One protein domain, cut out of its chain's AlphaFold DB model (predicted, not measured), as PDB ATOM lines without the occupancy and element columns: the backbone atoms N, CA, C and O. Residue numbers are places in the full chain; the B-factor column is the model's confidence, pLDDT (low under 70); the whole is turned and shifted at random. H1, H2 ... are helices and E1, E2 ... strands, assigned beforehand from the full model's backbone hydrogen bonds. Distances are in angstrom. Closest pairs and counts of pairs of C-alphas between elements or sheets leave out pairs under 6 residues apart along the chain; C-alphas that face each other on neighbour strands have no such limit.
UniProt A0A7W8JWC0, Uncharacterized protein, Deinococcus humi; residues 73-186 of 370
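This is residues 73 to 186 of the 370 residues of an uncharacterized protein of Deinococcus humi (UniProt A0A7W8JWC0). A three-stranded antiparallel sheet, E1 E2 E3, makes a wall, and one long helix, H4, runs along one face of it and forms the core of the domain. On the side of H4 turned away from the sheet, H1 comes closest to H4 at its first residue, Pro 76, and slants away from it toward residue 85, with the short H5 beside H1; a small hairpin, E4 and E5, sits past the beginning of H1, while the short helices H2 and H3 gather round the beginning of H4. The printed part has 114 residues with five named helices and five named strands, in the order H1 E1 E2 E3 H2 H3 H4 H5 E4 E5, and its class is mixed, helices and strands. The whole is compact, with a radius of gyration of the C-alphas of 13.7 A, and its C-alphas span 40 by 32 by 25 A.

The larger sheet holds E1, residues 89 to 97, E2, residues 100 to 107, and E3, residues 113 to 117, in the order E1 E2 E3. They form a meander, each strand the antiparallel neighbour of the one before, with two hairpins, E1 and E2, and E2 and E3. Between E1 and E2, at 175 degrees, N 93 and O 104 are within hydrogen-bond range at 2.9 A. Between E2 and E3, at 161 degrees, N 103 and O 115 are 2.8 A apart and N 115 and O 103 are 2.9 A apart. H4, residues 137 to 153, is on this sheet at a height over the sheet of 6.7 A, two layers, a helix on one face of a sheet. It lies over E2 and E3 and runs along the strands, at 26 degrees to E3 on the local plane. The closest C-alphas of E2 and H4 are those of Ala 101 and Gln 142, 5.0 A apart. H1, residues 76 to 85, touches H4 at a steep tilt of 41 degrees, the same way; H4 touches H1 with residues 143 to 150 alone, and the closest C-alphas are those of Pro 76 and Ala 147, 5.7 A apart. H5, residues 155 to 158, touches H1, closest at the C-alphas of Ile 83 and Val 157, 6.4 A. H2, residues 119 to 124, is near H4 and only grazes the sheet with its residues 119 to 122. H3, residues 131 to 135, is close to H4 but not clearly touching, with the C-alphas of Tyr 133 and Met 140 6.1 A apart. The hairpin of E4, residues 170 to 173, and E5, residues 179 to 183, is antiparallel at 140 degrees, with N 172 and O 180 2.8 A apart. The closest C-alphas of H3 and E4 are those of Asn 132 and Gln 172, 6.7 A apart. H4 and E4 are apart, but only just, at 8.0 A. Every O i to N i+4 pair is within hydrogen-bond range in H1, H2 and H3; H4 has 12 of 13, and H5 is too short for such a pair.

E1 is 23.7 A from first to last C-alpha, E2 23.3 A and E3 13.7 A. H4 spans 24.2 A, from C-alpha 137 at (41.073, 27.265, -5.603) to C-alpha 153 at (43.344, 26.683, 18.511). H1 spans 14.2 A and begins at C-alpha 76, (45.527, 34.417, 7.083). E5 spans 12.5 A and ends at C-alpha 183, (38.892, 46.570, -3.896); E4 spans 10.3 A.

The two C-alphas farthest apart are those of Gly 109 and Lys 186, 42.5 A. The printed part has no cut. The link from H5 to E4, 11 residues, is long. Mean pLDDT of the printed part is 92.6; residues 183 to 186, of which 183 belongs to E5, are under 70.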
ATOM      1  N   THR A  73      40.034  43.289  10.153       95.56
ATOM      2  CA  THR A  73      40.306  41.982   9.558       95.56
ATOM      3  C   THR A  73      41.793  41.847   9.294       95.56
ATOM      4  O   THR A  73      42.496  42.847   9.144       95.56
ATOM      5  N   VAL A  74      42.280  40.611   9.245       95.12
ATOM      6  CA  VAL A  74      43.699  40.309   9.032       95.12
ATOM      7  C   VAL A  74      43.852  39.191   8.023       95.12
ATOM      8  O   VAL A  74      43.053  38.257   7.994       95.12
ATOM      9  N   SER A  75      44.886  39.262   7.192       93.56
ATOM     10  CA  SER A  75      45.179  38.171   6.267       93.56
ATOM     11  C   SER A  75      45.481  36.871   7.038       93.56
ATOM     12  O   SER A  75      45.982  36.907   8.169       93.56
ATOM     13  N   PRO A  76      45.201  35.696   6.456       94.31
ATOM     14  CA  PRO A  76      45.527  34.417   7.083       94.31
ATOM     15  C   PRO A  76      47.042  34.262   7.324       94.31
ATOM     16  O   PRO A  76      47.451  33.633   8.298       94.31
ATOM     17  N   GLN A  77      47.888  34.899   6.509       94.19
ATOM     18  CA  GLN A  77      49.335  34.966   6.726       94.19
ATOM     19  C   GLN A  77      49.672  35.758   7.994       94.19
ATOM     20  O   GLN A  77      50.512  35.331   8.789       94.19
ATOM     21  N   LEU A  78      48.991  36.886   8.233       94.31
ATOM     22  CA  LEU A  78      49.167  37.642   9.468       94.31
ATOM     23  C   LEU A  78      48.681  36.843  10.684       94.31
ATOM     24  O   LEU A  78      49.357  36.856  11.709       94.31
ATOM     25  N   MET A  79      47.588  36.079  10.567       96.69
ATOM     26  CA  MET A  79      47.160  35.155  11.630       96.69
ATOM     27  C   MET A  79      48.266  34.153  11.984       96.69
ATOM     28  O   MET A  79      48.597  33.989  13.159       96.69
ATOM     29  N   LEU A  80      48.888  33.522  10.983       96.50
ATOM     30  CA  LEU A  80      50.010  32.604  11.202       96.50
ATOM     31  C   LEU A  80      51.222  33.308  11.822       96.50
ATOM     32  O   LEU A  80      51.862  32.754  12.713       96.50
ATOM     33  N   SER A  81      51.525  34.535  11.398       95.12
ATOM     34  CA  SER A  81      52.597  35.344  11.987       95.12
ATOM     35  C   SER A  81      52.345  35.627  13.472       95.12
ATOM     36  O   SER A  81      53.229  35.402  14.300       95.12
ATOM     37  N   LEU A  82      51.123  36.028  13.841       95.44
ATOM     38  CA  LEU A  82      50.726  36.233  15.238       95.44
ATOM     39  C   LEU A  82      50.857  34.941  16.056       95.44
ATOM     40  O   LEU A  82      51.438  34.947  17.143       95.44
ATOM     41  N   ILE A  83      50.383  33.818  15.511       97.00
ATOM     42  CA  ILE A  83      50.492  32.498  16.142       97.00
ATOM     43  C   ILE A  83      51.957  32.118  16.374       97.00
ATOM     44  O   ILE A  83      52.316  31.734  17.488       97.00
ATOM     45  N   ASN A  84      52.823  32.274  15.374       95.75
ATOM     46  CA  ASN A  84      54.249  31.975  15.509       95.75
ATOM     47  C   ASN A  84      54.921  32.871  16.556       95.75
ATOM     48  O   ASN A  84      55.643  32.377  17.422       95.75
ATOM     49  N   ARG A  85      54.622  34.176  16.546       94.00
ATOM     50  CA  ARG A  85      55.152  35.137  17.528       94.00
ATOM     51  C   ARG A  85      54.707  34.841  18.958       94.00
ATOM     52  O   ARG A  85      55.436  35.171  19.887       94.00
ATOM     53  N   SER A  86      53.556  34.194  19.149       95.19
ATOM     54  CA  SER A  86      53.093  33.783  20.479       95.19
ATOM     55  C   SER A  86      53.959  32.686  21.120       95.19
ATOM     56  O   SER A  86      53.894  32.482  22.333       95.19
ATOM     57  N   GLY A  87      54.726  31.930  20.320       96.12
ATOM     58  CA  GLY A  87      55.500  30.769  20.776       96.12
ATOM     59  C   GLY A  87      54.653  29.570  21.231       96.12
ATOM     60  O   GLY A  87      55.195  28.584  21.733       96.12
ATOM     61  N   GLN A  88      53.325  29.633  21.076       97.56
ATOM     62  CA  GLN A  88      52.392  28.603  21.546       97.56
ATOM     63  C   GLN A  88      52.135  27.492  20.521       97.56
ATOM     64  O   GLN A  88      51.576  26.452  20.884       97.56
ATOM     65  N   LEU A  89      52.516  27.697  19.258       98.12
ATOM     66  CA  LEU A  89      52.399  26.685  18.212       98.12
ATOM     67  C   LEU A  89      53.419  25.569  18.442       98.12
ATOM     68  O   LEU A  89      54.610  25.826  18.608       98.12
ATOM     69  N   GLU A  90      52.933  24.333  18.479       97.94
ATOM     70  CA  GLU A  90      53.767  23.135  18.563       97.94
ATOM     71  C   GLU A  90      53.953  22.503  17.183       97.94
ATOM     72  O   GLU A  90      55.073  22.167  16.812       97.94
ATOM     73  N   ASN A  91      52.868  22.364  16.418       97.75
ATOM     74  CA  ASN A  91      52.906  21.849  15.052       97.75
ATOM     75  C   ASN A  91      51.760  22.444  14.220       97.75
ATOM     76  O   ASN A  91      50.680  22.726  14.750       97.75
ATOM     77  N   ILE A  92      51.993  22.591  12.919       98.12
ATOM     78  CA  ILE A  92      50.984  22.881  11.907       98.12
ATOM     79  C   ILE A  92      51.204  21.957  10.710       98.12
ATOM     80  O   ILE A  92      52.292  21.898  10.146       98.12
ATOM     81  N   GLU A  93      50.148  21.267  10.301       98.19
ATOM     82  CA  GLU A  93      50.129  20.428   9.108       98.19
ATOM     83  C   GLU A  93      49.073  20.967   8.153       98.19
ATOM     84  O   GLU A  93      47.916  21.160   8.535       98.19
ATOM     85  N   VAL A  94      49.480  21.223   6.912       97.50
ATOM     86  CA  VAL A  94      48.613  21.738   5.855       97.50
ATOM     87  C   VAL A  94      48.665  20.761   4.693       97.50
ATOM     88  O   VAL A  94      49.703  20.591   4.062       97.50
ATOM     89  N   VAL A  95      47.531  20.130   4.409       97.44
ATOM     90  CA  VAL A  95      47.330  19.322   3.207       97.44
ATOM     91  C   VAL A  95      46.357  20.084   2.328       97.44
ATOM     92  O   VAL A  95      45.229  20.333   2.747       97.44
ATOM     93  N   THR A  96      46.786  20.483   1.136       95.56
ATOM     94  CA  THR A  96      45.958  21.239   0.192       95.56
ATOM     95  C   THR A  96      45.994  20.609  -1.192       95.56
ATOM     96  O   THR A  96      47.000  20.024  -1.595       95.56
ATOM     97  N   GLY A  97      44.891  20.730  -1.918       92.56
ATOM     98  CA  GLY A  97      44.755  20.258  -3.284       92.56
ATOM     99  C   GLY A  97      43.468  20.760  -3.927       92.56
ATOM    100  O   GLY A  97      42.726  21.564  -3.362       92.56
ATOM    101  N   VAL A  98      43.201  20.261  -5.131       89.44
ATOM    102  CA  VAL A  98      41.990  20.601  -5.896       89.44
ATOM    103  C   VAL A  98      40.701  20.173  -5.186       89.44
ATOM    104  O   VAL A  98      39.682  20.847  -5.312       89.44
ATOM    105  N   ASP A  99      40.770  19.113  -4.378       92.44
ATOM    106  CA  ASP A  99      39.630  18.558  -3.641       92.44
ATOM    107  C   ASP A  99      39.360  19.269  -2.303       92.44
ATOM    108  O   ASP A  99      38.416  18.927  -1.591       92.44
ATOM    109  N   GLY A 100      40.171  20.272  -1.949       96.31
ATOM    110  CA  GLY A 100      40.056  21.024  -0.703       96.31
ATOM    111  C   GLY A 100      41.351  21.060   0.098       96.31
ATOM    112  O   GLY A 100      42.399  20.570  -0.321       96.31
ATOM    113  N   ALA A 101      41.259  21.647   1.285       97.94
ATOM    114  CA  ALA A 101      42.345  21.735   2.239       97.94
ATOM    115  C   ALA A 101      41.939  21.189   3.610       97.94
ATOM    116  O   ALA A 101      40.808  21.349   4.071       97.94
ATOM    117  N   CYS A 102      42.904  20.564   4.274       98.38
ATOM    118  CA  CYS A 102      42.823  20.047   5.627       98.38
ATOM    119  C   CYS A 102      43.999  20.614   6.423       98.38
ATOM    120  O   CYS A 102      45.158  20.386   6.075       98.38
ATOM    121  N   VAL A 103      43.698  21.360   7.483       98.50
ATOM    122  CA  VAL A 103      44.695  22.038   8.315       98.50
ATOM    123  C   VAL A 103      44.570  21.556   9.745       98.50
ATOM    124  O   VAL A 103      43.538  21.771  10.384       98.50
ATOM    125  N   THR A 104      45.637  20.962  10.263       98.69
ATOM    126  CA  THR A 104      45.736  20.542  11.660       98.69
ATOM    127  C   THR A 104      46.706  21.458  12.388       98.69
ATOM    128  O   THR A 104      47.860  21.583  11.988       98.69
ATOM    129  N   MET A 105      46.259  22.091  13.471       98.69
ATOM    130  CA  MET A 105      47.127  22.877  14.351       98.69
ATOM    131  C   MET A 105      47.167  22.245  15.737       98.69
ATOM    132  O   MET A 105      46.139  21.865  16.302       98.69
ATOM    133  N   LYS A 106      48.368  22.181  16.310       98.31
ATOM    134  CA  LYS A 106      48.599  21.747  17.684       98.31
ATOM    135  C   LYS A 106      49.175  22.897  18.493       98.31
ATOM    136  O   LYS A 106      50.252  23.412  18.193       98.31
ATOM    137  N   ARG A 107      48.460  23.273  19.550       98.38
ATOM    138  CA  ARG A 107      48.951  24.205  20.565       98.38
ATOM    139  C   ARG A 107      49.566  23.441  21.722       98.38
ATOM    140  O   ARG A 107      49.019  22.425  22.149       98.38
ATOM    141  N   ARG A 108      50.648  23.984  22.280       97.62
ATOM    142  CA  ARG A 108      51.289  23.451  23.487       97.62
ATOM    143  C   ARG A 108      50.256  23.207  24.590       97.62
ATOM    144  O   ARG A 108      49.472  24.092  24.932       97.62
ATOM    145  N   GLY A 109      50.261  21.995  25.139       96.19
ATOM    146  CA  GLY A 109      49.369  21.603  26.235       96.19
ATOM    147  C   GLY A 109      47.894  21.433  25.852       96.19
ATOM    148  O   GLY A 109      47.055  21.350  26.744       96.19
ATOM    149  N   ARG A 110      47.552  21.385  24.557       96.06
ATOM    150  CA  ARG A 110      46.188  21.106  24.078       96.06
ATOM    151  C   ARG A 110      46.185  19.980  23.046       96.06
ATOM    152  O   ARG A 110      47.189  19.715  22.386       96.06
ATOM    153  N   ALA A 111      45.037  19.319  22.909       97.19
ATOM    154  CA  ALA A 111      44.815  18.374  21.821       97.19
ATOM    155  C   ALA A 111      44.851  19.107  20.463       97.19
ATOM    156  O   ALA A 111      44.434  20.270  20.397       97.19
ATOM    157  N   PRO A 112      45.352  18.463  19.392       98.00
ATOM    158  CA  PRO A 112      45.307  19.040  18.056       98.00
ATOM    159  C   PRO A 112      43.858  19.209  17.587       98.00
ATOM    160  O   PRO A 112      42.981  18.420  17.941       98.00
ATOM    161  N   PHE A 113      43.626  20.225  16.764       98.56
ATOM    162  CA  PHE A 113      42.349  20.452  16.095       98.56
ATOM    163  C   PHE A 113      42.570  20.520  14.589       98.56
ATOM    164  O   PHE A 113      43.576  21.066  14.130       98.56
ATOM    165  N   THR A 114      41.614  19.985  13.833       98.56
ATOM    166  CA  THR A 114      41.662  19.933  12.375       98.56
ATOM    167  C   THR A 114      40.463  20.663  11.791       98.56
ATOM    168  O   THR A 114      39.320  20.323  12.093       98.56
ATOM    169  N   ALA A 115      40.724  21.626  10.912       98.12
ATOM    170  CA  ALA A 115      39.713  22.274  10.089       98.12
ATOM    171  C   ALA A 115      39.836  21.805   8.638       98.12
ATOM    172  O   ALA A 115      40.939  21.566   8.144       98.12
ATOM    173  N   LYS A 116      38.700  21.697   7.952       98.00
ATOM    174  CA  LYS A 116      38.633  21.352   6.532       98.00
ATOM    175  C   LYS A 116      37.799  22.382   5.794       98.00
ATOM    176  O   LYS A 116      36.826  22.894   6.345       98.00
ATOM    177  N   PHE A 117      38.190  22.670   4.564       98.00
ATOM    178  CA  PHE A 117      37.420  23.508   3.662       98.00
ATOM    179  C   PHE A 117      37.680  23.062   2.230       98.00
ATOM    180  O   PHE A 117      38.836  22.914   1.842       98.00
ATOM    181  N   GLY A 118      36.632  22.855   1.443       97.19
ATOM    182  CA  GLY A 118      36.776  22.425   0.063       97.19
ATOM    183  C   GLY A 118      35.659  22.924  -0.850       97.19
ATOM    184  O   GLY A 118      34.916  23.849  -0.503       97.19
ATOM    185  N   PRO A 119      35.538  22.314  -2.040       96.50
ATOM    186  CA  PRO A 119      34.571  22.721  -3.056       96.50
ATOM    187  C   PRO A 119      33.119  22.684  -2.567       96.50
ATOM    188  O   PRO A 119      32.314  23.533  -2.950       96.50
ATOM    189  N   THR A 120      32.773  21.717  -1.711       96.38
ATOM    190  CA  THR A 120      31.415  21.562  -1.176       96.38
ATOM    191  C   THR A 120      31.029  22.739  -0.284       96.38
ATOM    192  O   THR A 120      29.969  23.334  -0.486       96.38
ATOM    193  N   GLU A 121      31.894  23.129   0.655       95.56
ATOM    194  CA  GLU A 121      31.670  24.293   1.516       95.56
ATOM    195  C   GLU A 121      31.700  25.591   0.705       95.56
ATOM    196  O   GLU A 121      30.827  26.443   0.879       95.56
ATOM    197  N   ALA A 122      32.650  25.724  -0.228       95.56
ATOM    198  CA  ALA A 122      32.753  26.893  -1.098       95.56
ATOM    199  C   ALA A 122      31.468  27.118  -1.905       95.56
ATOM    200  O   ALA A 122      30.964  28.240  -1.954       95.56
ATOM    201  N   ARG A 123      30.883  26.054  -2.468       95.88
ATOM    202  CA  ARG A 123      29.610  26.121  -3.195       95.88
ATOM    203  C   ARG A 123      28.433  26.447  -2.285       95.88
ATOM    204  O   ARG A 123      27.599  27.277  -2.640       95.88
ATOM    205  N   ALA A 124      28.374  25.843  -1.097       95.38
ATOM    206  CA  ALA A 124      27.344  26.164  -0.107       95.38
ATOM    207  C   ALA A 124      27.380  27.652   0.293       95.38
ATOM    208  O   ALA A 124      26.337  28.264   0.520       95.38
ATOM    209  N   MET A 125      28.577  28.246   0.310       94.06
ATOM    210  CA  MET A 125      28.808  29.667   0.583       94.06
ATOM    211  C   MET A 125      28.779  30.562  -0.670       94.06
ATOM    212  O   MET A 125      28.972  31.770  -0.545       94.06
ATOM    213  N   LYS A 126      28.513  30.006  -1.864       93.94
ATOM    214  CA  LYS A 126      28.502  30.713  -3.163       93.94
ATOM    215  C   LYS A 126      29.821  31.427  -3.496       93.94
ATOM    216  O   LYS A 126      29.824  32.505  -4.091       93.94
ATOM    217  N   LEU A 127      30.942  30.838  -3.093       93.00
ATOM    218  CA  LEU A 127      32.292  31.360  -3.321       93.00
ATOM    219  C   LEU A 127      32.931  30.797  -4.595       93.00
ATOM    220  O   LEU A 127      33.787  31.450  -5.179       93.00
ATOM    221  N   ASP A 128      32.484  29.631  -5.062       90.69
ATOM    222  CA  ASP A 128      33.006  28.932  -6.247       90.69
ATOM    223  C   ASP A 128      32.821  29.712  -7.564       90.69
ATOM    224  O   ASP A 128      33.547  29.503  -8.535       90.69
ATOM    225  N   GLY A 129      31.889  30.665  -7.587       91.31
ATOM    226  CA  GLY A 129      31.723  31.610  -8.691       91.31
ATOM    227  C   GLY A 129      32.751  32.748  -8.734       91.31
ATOM    228  O   GLY A 129      32.811  33.448  -9.742       91.31
ATOM    229  N   LYS A 130      33.538  32.975  -7.671       91.69
ATOM    230  CA  LYS A 130      34.516  34.072  -7.623       91.69
ATOM    231  C   LYS A 130      35.809  33.708  -8.364       91.69
ATOM    232  O   LYS A 130      36.297  32.584  -8.276       91.69
ATOM    233  N   ASP A 131      36.402  34.693  -9.043       90.44
ATOM    234  CA  ASP A 131      37.587  34.523  -9.902       90.44
ATOM    235  C   ASP A 131      38.785  33.887  -9.172       90.44
ATOM    236  O   ASP A 131      39.441  32.986  -9.692       90.44
ATOM    237  N   ASN A 132      39.030  34.286  -7.924       90.25
ATOM    238  CA  ASN A 132      40.085  33.728  -7.075       90.25
ATOM    239  C   ASN A 132      39.846  32.251  -6.711       90.25
ATOM    240  O   ASN A 132      40.795  31.469  -6.701       90.25
ATOM    241  N   TYR A 133      38.598  31.845  -6.467       92.56
ATOM    242  CA  TYR A 133      38.242  30.444  -6.219       92.56
ATOM    243  C   TYR A 133      38.277  29.588  -7.489       92.56
ATOM    244  O   TYR A 133      38.390  28.373  -7.384       92.56
ATOM    245  N   GLN A 134      38.222  30.194  -8.676       91.62
ATOM    246  CA  GLN A 134      38.375  29.481  -9.947       91.62
ATOM    247  C   GLN A 134      39.846  29.340 -10.343       91.62
ATOM    248  O   GLN A 134      40.291  28.250 -10.696       91.62
ATOM    249  N   LYS A 135      40.616  30.430 -10.260       91.69
ATOM    250  CA  LYS A 135      42.026  30.465 -10.680       91.69
ATOM    251  C   LYS A 135      42.977  29.863  -9.652       91.69
ATOM    252  O   LYS A 135      43.973  29.259 -10.031       91.69
ATOM    253  N   GLN A 136      42.690  30.040  -8.362       93.06
ATOM    254  CA  GLN A 136      43.580  29.665  -7.258       93.06
ATOM    255  C   GLN A 136      42.828  28.925  -6.141       93.06
ATOM    256  O   GLN A 136      43.072  29.137  -4.951       93.06
ATOM    257  N   ALA A 137      41.917  28.024  -6.527       94.50
ATOM    258  CA  ALA A 137      41.073  27.265  -5.603       94.50
ATOM    259  C   ALA A 137      41.850  26.611  -4.440       94.50
ATOM    260  O   ALA A 137      41.465  26.837  -3.292       94.50
ATOM    261  N   PRO A 138      42.967  25.880  -4.670       95.31
ATOM    262  CA  PRO A 138      43.694  25.219  -3.582       95.31
ATOM    263  C   PRO A 138      44.219  26.201  -2.527       95.31
ATOM    264  O   PRO A 138      44.170  25.924  -1.328       95.31
ATOM    265  N   VAL A 139      44.680  27.378  -2.956       95.75
ATOM    266  CA  VAL A 139      45.191  28.414  -2.050       95.75
ATOM    267  C   VAL A 139      44.046  29.042  -1.257       95.75
ATOM    268  O   VAL A 139      44.145  29.200  -0.041       95.75
ATOM    269  N   MET A 140      42.917  29.322  -1.911       96.06
ATOM    270  CA  MET A 140      41.726  29.837  -1.234       96.06
ATOM    271  C   MET A 140      41.172  28.845  -0.201       96.06
ATOM    272  O   MET A 140      40.844  29.240   0.920       96.06
ATOM    273  N   TYR A 141      41.132  27.552  -0.534       97.44
ATOM    274  CA  TYR A 141      40.721  26.499   0.395       97.44
ATOM    275  C   TYR A 141      41.662  26.394   1.590       97.44
ATOM    276  O   TYR A 141      41.204  26.349   2.735       97.44
ATOM    277  N   GLN A 142      42.973  26.424   1.340       97.44
ATOM    278  CA  GLN A 142      43.981  26.447   2.394       97.44
ATOM    279  C   GLN A 142      43.759  27.625   3.337       97.44
ATOM    280  O   GLN A 142      43.706  27.432   4.549       97.44
ATOM    281  N   TRP A 143      43.586  28.833   2.809       97.12
ATOM    282  CA  TRP A 143      43.420  30.026   3.631       97.12
ATOM    283  C   TRP A 143      42.146  30.025   4.469       97.12
ATOM    284  O   TRP A 143      42.193  30.404   5.643       97.12
ATOM    285  N   ARG A 144      41.042  29.511   3.923       96.75
ATOM    286  CA  ARG A 144      39.804  29.285   4.680       96.75
ATOM    287  C   ARG A 144      40.005  28.282   5.815       96.75
ATOM    288  O   ARG A 144      39.613  28.555   6.951       96.75
ATOM    289  N   ALA A 145      40.657  27.153   5.541       97.88
ATOM    290  CA  ALA A 145      40.934  26.139   6.554       97.88
ATOM    291  C   ALA A 145      41.907  26.647   7.638       97.88
ATOM    292  O   ALA A 145      41.674  26.418   8.827       97.88
ATOM    293  N   VAL A 146      42.953  27.391   7.256       98.19
ATOM    294  CA  VAL A 146      43.911  28.017   8.186       98.19
ATOM    295  C   VAL A 146      43.196  28.978   9.130       98.19
ATOM    296  O   VAL A 146      43.359  28.848  10.342       98.19
ATOM    297  N   ALA A 147      42.385  29.903   8.609       97.56
ATOM    298  CA  ALA A 147      41.681  30.887   9.431       97.56
ATOM    299  C   ALA A 147      40.695  30.223  10.410       97.56
ATOM    300  O   ALA A 147      40.650  30.569  11.594       97.56
ATOM    301  N   ALA A 148      39.953  29.211   9.944       97.62
ATOM    302  CA  ALA A 148      39.042  28.440  10.784       97.62
ATOM    303  C   ALA A 148      39.776  27.691  11.910       97.62
ATOM    304  O   ALA A 148      39.351  27.747  13.064       97.62
ATOM    305  N   CYS A 149      40.898  27.034  11.598       98.19
ATOM    306  CA  CYS A 149      41.705  26.308  12.580       98.19
ATOM    307  C   CYS A 149      42.355  27.262  13.597       98.19
ATOM    308  O   CYS A 149      42.261  27.051  14.810       98.19
ATOM    309  N   ALA A 150      42.933  28.364  13.111       98.00
ATOM    310  CA  ALA A 150      43.597  29.388  13.911       98.00
ATOM    311  C   ALA A 150      42.682  29.959  15.002       98.00
ATOM    312  O   ALA A 150      43.086  30.036  16.163       98.00
ATOM    313  N   ARG A 151      41.434  30.303  14.657       97.12
ATOM    314  CA  ARG A 151      40.461  30.850  15.617       97.12
ATOM    315  C   ARG A 151      40.083  29.875  16.730       97.12
ATOM    316  O   ARG A 151      39.804  30.319  17.839       97.12
ATOM    317  N   VAL A 152      40.077  28.569  16.463       97.62
ATOM    318  CA  VAL A 152      39.749  27.546  17.473       97.62
ATOM    319  C   VAL A 152      40.950  27.246  18.367       97.62
ATOM    320  O   VAL A 152      40.817  27.148  19.588       97.62
ATOM    321  N   VAL A 153      42.141  27.110  17.780       98.12
ATOM    322  CA  VAL A 153      43.344  26.683  18.511       98.12
ATOM    323  C   VAL A 153      44.010  27.844  19.262       98.12
ATOM    324  O   VAL A 153      44.515  27.664  20.380       98.12
ATOM    325  N   PHE A 154      43.964  29.050  18.694       97.75
ATOM    326  CA  PHE A 154      44.599  30.258  19.228       97.75
ATOM    327  C   PHE A 154      43.625  31.443  19.393       97.75
ATOM    328  O   PHE A 154      43.912  32.539  18.909       97.75
ATOM    329  N   PRO A 155      42.490  31.276  20.100       96.06
ATOM    330  CA  PRO A 155      41.458  32.314  20.200       96.06
ATOM    331  C   PRO A 155      41.950  33.606  20.874       96.06
ATOM    332  O   PRO A 155      41.547  34.693  20.482       96.06
ATOM    333  N   ASP A 156      42.851  33.495  21.849       94.00
ATOM    334  CA  ASP A 156      43.498  34.604  22.566       94.00
ATOM    335  C   ASP A 156      44.553  35.347  21.735       94.00
ATOM    336  O   ASP A 156      44.862  36.493  22.039       94.00
ATOM    337  N   VAL A 157      45.109  34.705  20.703       95.44
ATOM    338  CA  VAL A 157      46.094  35.323  19.799       95.44
ATOM    339  C   VAL A 157      45.397  35.986  18.615       95.44
ATOM    340  O   VAL A 157      45.791  37.067  18.191       95.44
ATOM    341  N   ILE A 158      44.367  35.329  18.070       95.12
ATOM    342  CA  ILE A 158      43.604  35.834  16.923       95.12
ATOM    343  C   ILE A 158      42.566  36.875  17.344       95.12
ATOM    344  O   ILE A 158      42.164  37.686  16.517       95.12
ATOM    345  N   ASP A 159      42.137  36.876  18.609       91.25
ATOM    346  CA  ASP A 159      41.246  37.895  19.181       91.25
ATOM    347  C   ASP A 159      39.937  38.069  18.384       91.25
ATOM    348  O   ASP A 159      39.448  39.171  18.141       91.25
ATOM    349  N   GLY A 160      39.388  36.950  17.898       90.19
ATOM    350  CA  GLY A 160      38.140  36.929  17.129       90.19
ATOM    351  C   GLY A 160      38.218  37.543  15.726       90.19
ATOM    352  O   GLY A 160      37.177  37.735  15.099       90.19
ATOM    353  N   LEU A 161      39.415  37.844  15.213       95.00
ATOM    354  CA  LEU A 161      39.584  38.423  13.883       95.00
ATOM    355  C   LEU A 161      39.246  37.427  12.762       95.00
ATOM    356  O   LEU A 161      39.523  36.226  12.836       95.00
ATOM    357  N   TYR A 162      38.679  37.967  11.685       96.38
ATOM    358  CA  TYR A 162      38.364  37.255  10.446       96.38
ATOM    359  C   TYR A 162      39.276  37.715   9.314       96.38
ATOM    360  O   TYR A 162      39.898  38.780   9.403       96.38
ATOM    361  N   THR A 163      39.350  36.924   8.242       95.12
ATOM    362  CA  THR A 163      40.036  37.373   7.030       95.12
ATOM    363  C   THR A 163      39.177  38.362   6.241       95.12
ATOM    364  O   THR A 163      37.947  38.350   6.360       95.12
ATOM    365  N   PRO A 164      39.791  39.230   5.417       93.00
ATOM    366  CA  PRO A 164      39.048  40.158   4.570       93.00
ATOM    367  C   PRO A 164      37.980  39.475   3.708       93.00
ATOM    368  O   PRO A 164      36.851  39.946   3.587       93.00
ATOM    369  N   GLU A 165      38.331  38.323   3.151       92.69
ATOM    370  CA  GLU A 165      37.469  37.559   2.257       92.69
ATOM    371  C   GLU A 165      36.312  36.867   2.996       92.69
ATOM    372  O   GLU A 165      35.199  36.811   2.472       92.69
ATOM    373  N   GLU A 166      36.511  36.447   4.248       92.50
ATOM    374  CA  GLU A 166      35.423  35.985   5.121       92.50
ATOM    375  C   GLU A 166      34.410  37.088   5.437       92.50
ATOM    376  O   GLU A 166      33.232  36.803   5.651       92.50
ATOM    377  N   MET A 167      34.859  38.343   5.416       92.50
ATOM    378  CA  MET A 167      34.026  39.532   5.596       92.50
ATOM    379  C   MET A 167      33.463  40.082   4.279       92.50
ATOM    380  O   MET A 167      32.857  41.154   4.265       92.50
ATOM    381  N   GLY A 168      33.624  39.344   3.179       86.31
ATOM    382  CA  GLY A 168      33.032  39.666   1.886       86.31
ATOM    383  C   GLY A 168      33.834  40.649   1.035       86.31
ATOM    384  O   GLY A 168      33.327  41.053  -0.009       86.31
ATOM    385  N   ALA A 169      35.060  41.016   1.425       87.25
ATOM    386  CA  ALA A 169      35.931  41.775   0.534       87.25
ATOM    387  C   ALA A 169      36.433  40.911  -0.625       87.25
ATOM    388  O   ALA A 169      36.637  39.698  -0.492       87.25
ATOM    389  N   ASP A 170      36.663  41.563  -1.758       87.19
ATOM    390  CA  ASP A 170      37.339  40.937  -2.879       87.19
ATOM    391  C   ASP A 170      38.846  40.997  -2.661       87.19
ATOM    392  O   ASP A 170      39.423  42.033  -2.316       87.19
ATOM    393  N   VAL A 171      39.467  39.835  -2.825       89.06
ATOM    394  CA  VAL A 171      40.886  39.626  -2.573       89.06
ATOM    395  C   VAL A 171      41.580  39.124  -3.826       89.06
ATOM    396  O   VAL A 171      40.983  38.452  -4.671       89.06
ATOM    397  N   GLN A 172      42.868  39.409  -3.902       87.44
ATOM    398  CA  GLN A 172      43.791  38.789  -4.826       87.44
ATOM    399  C   GLN A 172      44.798  37.955  -4.053       87.44
ATOM    400  O   GLN A 172      45.122  38.233  -2.898       87.44
ATOM    401  N   VAL A 173      45.254  36.903  -4.716       85.88
ATOM    402  CA  VAL A 173      46.335  36.056  -4.246       85.88
ATOM    403  C   VAL A 173      47.461  36.198  -5.261       85.88
ATOM    404  O   VAL A 173      47.213  36.042  -6.460       85.88
ATOM    405  N   ASP A 174      48.648  36.581  -4.806       85.50
ATOM    406  CA  ASP A 174      49.822  36.709  -5.672       85.50
ATOM    407  C   ASP A 174      50.484  35.347  -5.956       85.50
ATOM    408  O   ASP A 174      50.008  34.299  -5.515       85.50
ATOM    409  N   GLU A 175      51.569  35.357  -6.732       81.44
ATOM    410  CA  GLU A 175      52.312  34.145  -7.110       81.44
ATOM    411  C   GLU A 175      52.901  33.406  -5.895       81.44
ATOM    412  O   GLU A 175      53.042  32.183  -5.930       81.44
ATOM    413  N   ASP A 176      53.166  34.125  -4.801       79.38
ATOM    414  CA  ASP A 176      53.679  33.584  -3.539       79.38
ATOM    415  C   ASP A 176      52.554  33.092  -2.605       79.38
ATOM    416  O   ASP A 176      52.801  32.602  -1.497       79.38
ATOM    417  N   GLY A 177      51.294  33.199  -3.035       77.50
ATOM    418  CA  GLY A 177      50.130  32.790  -2.261       77.50
ATOM    419  C   GLY A 177      49.706  33.799  -1.189       77.50
ATOM    420  O   GLY A 177      48.874  33.460  -0.337       77.50
ATOM    421  N   ALA A 178      50.247  35.020  -1.183       83.94
ATOM    422  CA  ALA A 178      49.878  36.064  -0.237       83.94
ATOM    423  C   ALA A 178      48.520  36.685  -0.599       83.94
ATOM    424  O   ALA A 178      48.259  37.051  -1.742       83.94
ATOM    425  N   MET A 179      47.636  36.805   0.396       85.38
ATOM    426  CA  MET A 179      46.305  37.389   0.224       85.38
ATOM    427  C   MET A 179      46.356  38.898   0.462       85.38
ATOM    428  O   MET A 179      46.703  39.348   1.556       85.38
ATOM    429  N   THR A 180      45.917  39.668  -0.528       85.62
ATOM    430  CA  THR A 180      45.757  41.125  -0.455       85.62
ATOM    431  C   THR A 180      44.345  41.531  -0.876       85.62
ATOM    432  O   THR A 180      43.642  40.778  -1.545       85.62
ATOM    433  N   VAL A 181      43.878  42.700  -0.435       85.44
ATOM    434  CA  VAL A 181      42.536  43.207  -0.767       85.44
ATOM    435  C   VAL A 181      42.615  44.022  -2.053       85.44
ATOM    436  O   VAL A 181      43.411  44.953  -2.137       85.44
ATOM    437  N   THR A 182      41.795  43.681  -3.047       74.69
ATOM    438  CA  THR A 182      41.861  44.268  -4.397       74.69
ATOM    439  C   THR A 182      40.995  45.499  -4.566       74.69
ATOM    440  O   THR A 182      41.338  46.433  -5.285       74.69
ATOM    441  N   GLN A 183      39.823  45.463  -3.941       59.12
ATOM    442  CA  GLN A 183      38.892  46.570  -3.896       59.12
ATOM    443  C   GLN A 183      38.445  46.705  -2.456       59.12
ATOM    444  O   GLN A 183      37.839  45.803  -1.877       59.12
ATOM    445  N   GLU A 184      38.759  47.852  -1.869       54.09
ATOM    446  CA  GLU A 184      38.103  48.262  -0.646       54.09
ATOM    447  C   GLU A 184      36.607  48.272  -0.910       54.09
ATOM    448  O   GLU A 184      36.116  49.012  -1.768       54.09
ATOM    449  N   VAL A 185      35.868  47.462  -0.154       46.50
ATOM    450  CA  VAL A 185      34.443  47.703   0.024       46.50
ATOM    451  C   VAL A 185      34.372  49.080   0.663       46.50
ATOM    452  O   VAL A 185      34.550  49.208   1.876       46.50
ATOM    453  N   LYS A 186      34.199  50.119  -0.165       41.91
ATOM    454  CA  LYS A 186      33.964  51.487   0.284       41.91
ATOM    455  C   LYS A 186      32.871  51.358   1.323       41.91
ATOM    456  O   LYS A 186      31.775  50.906   0.983       41.91
TER     457      LYS A 186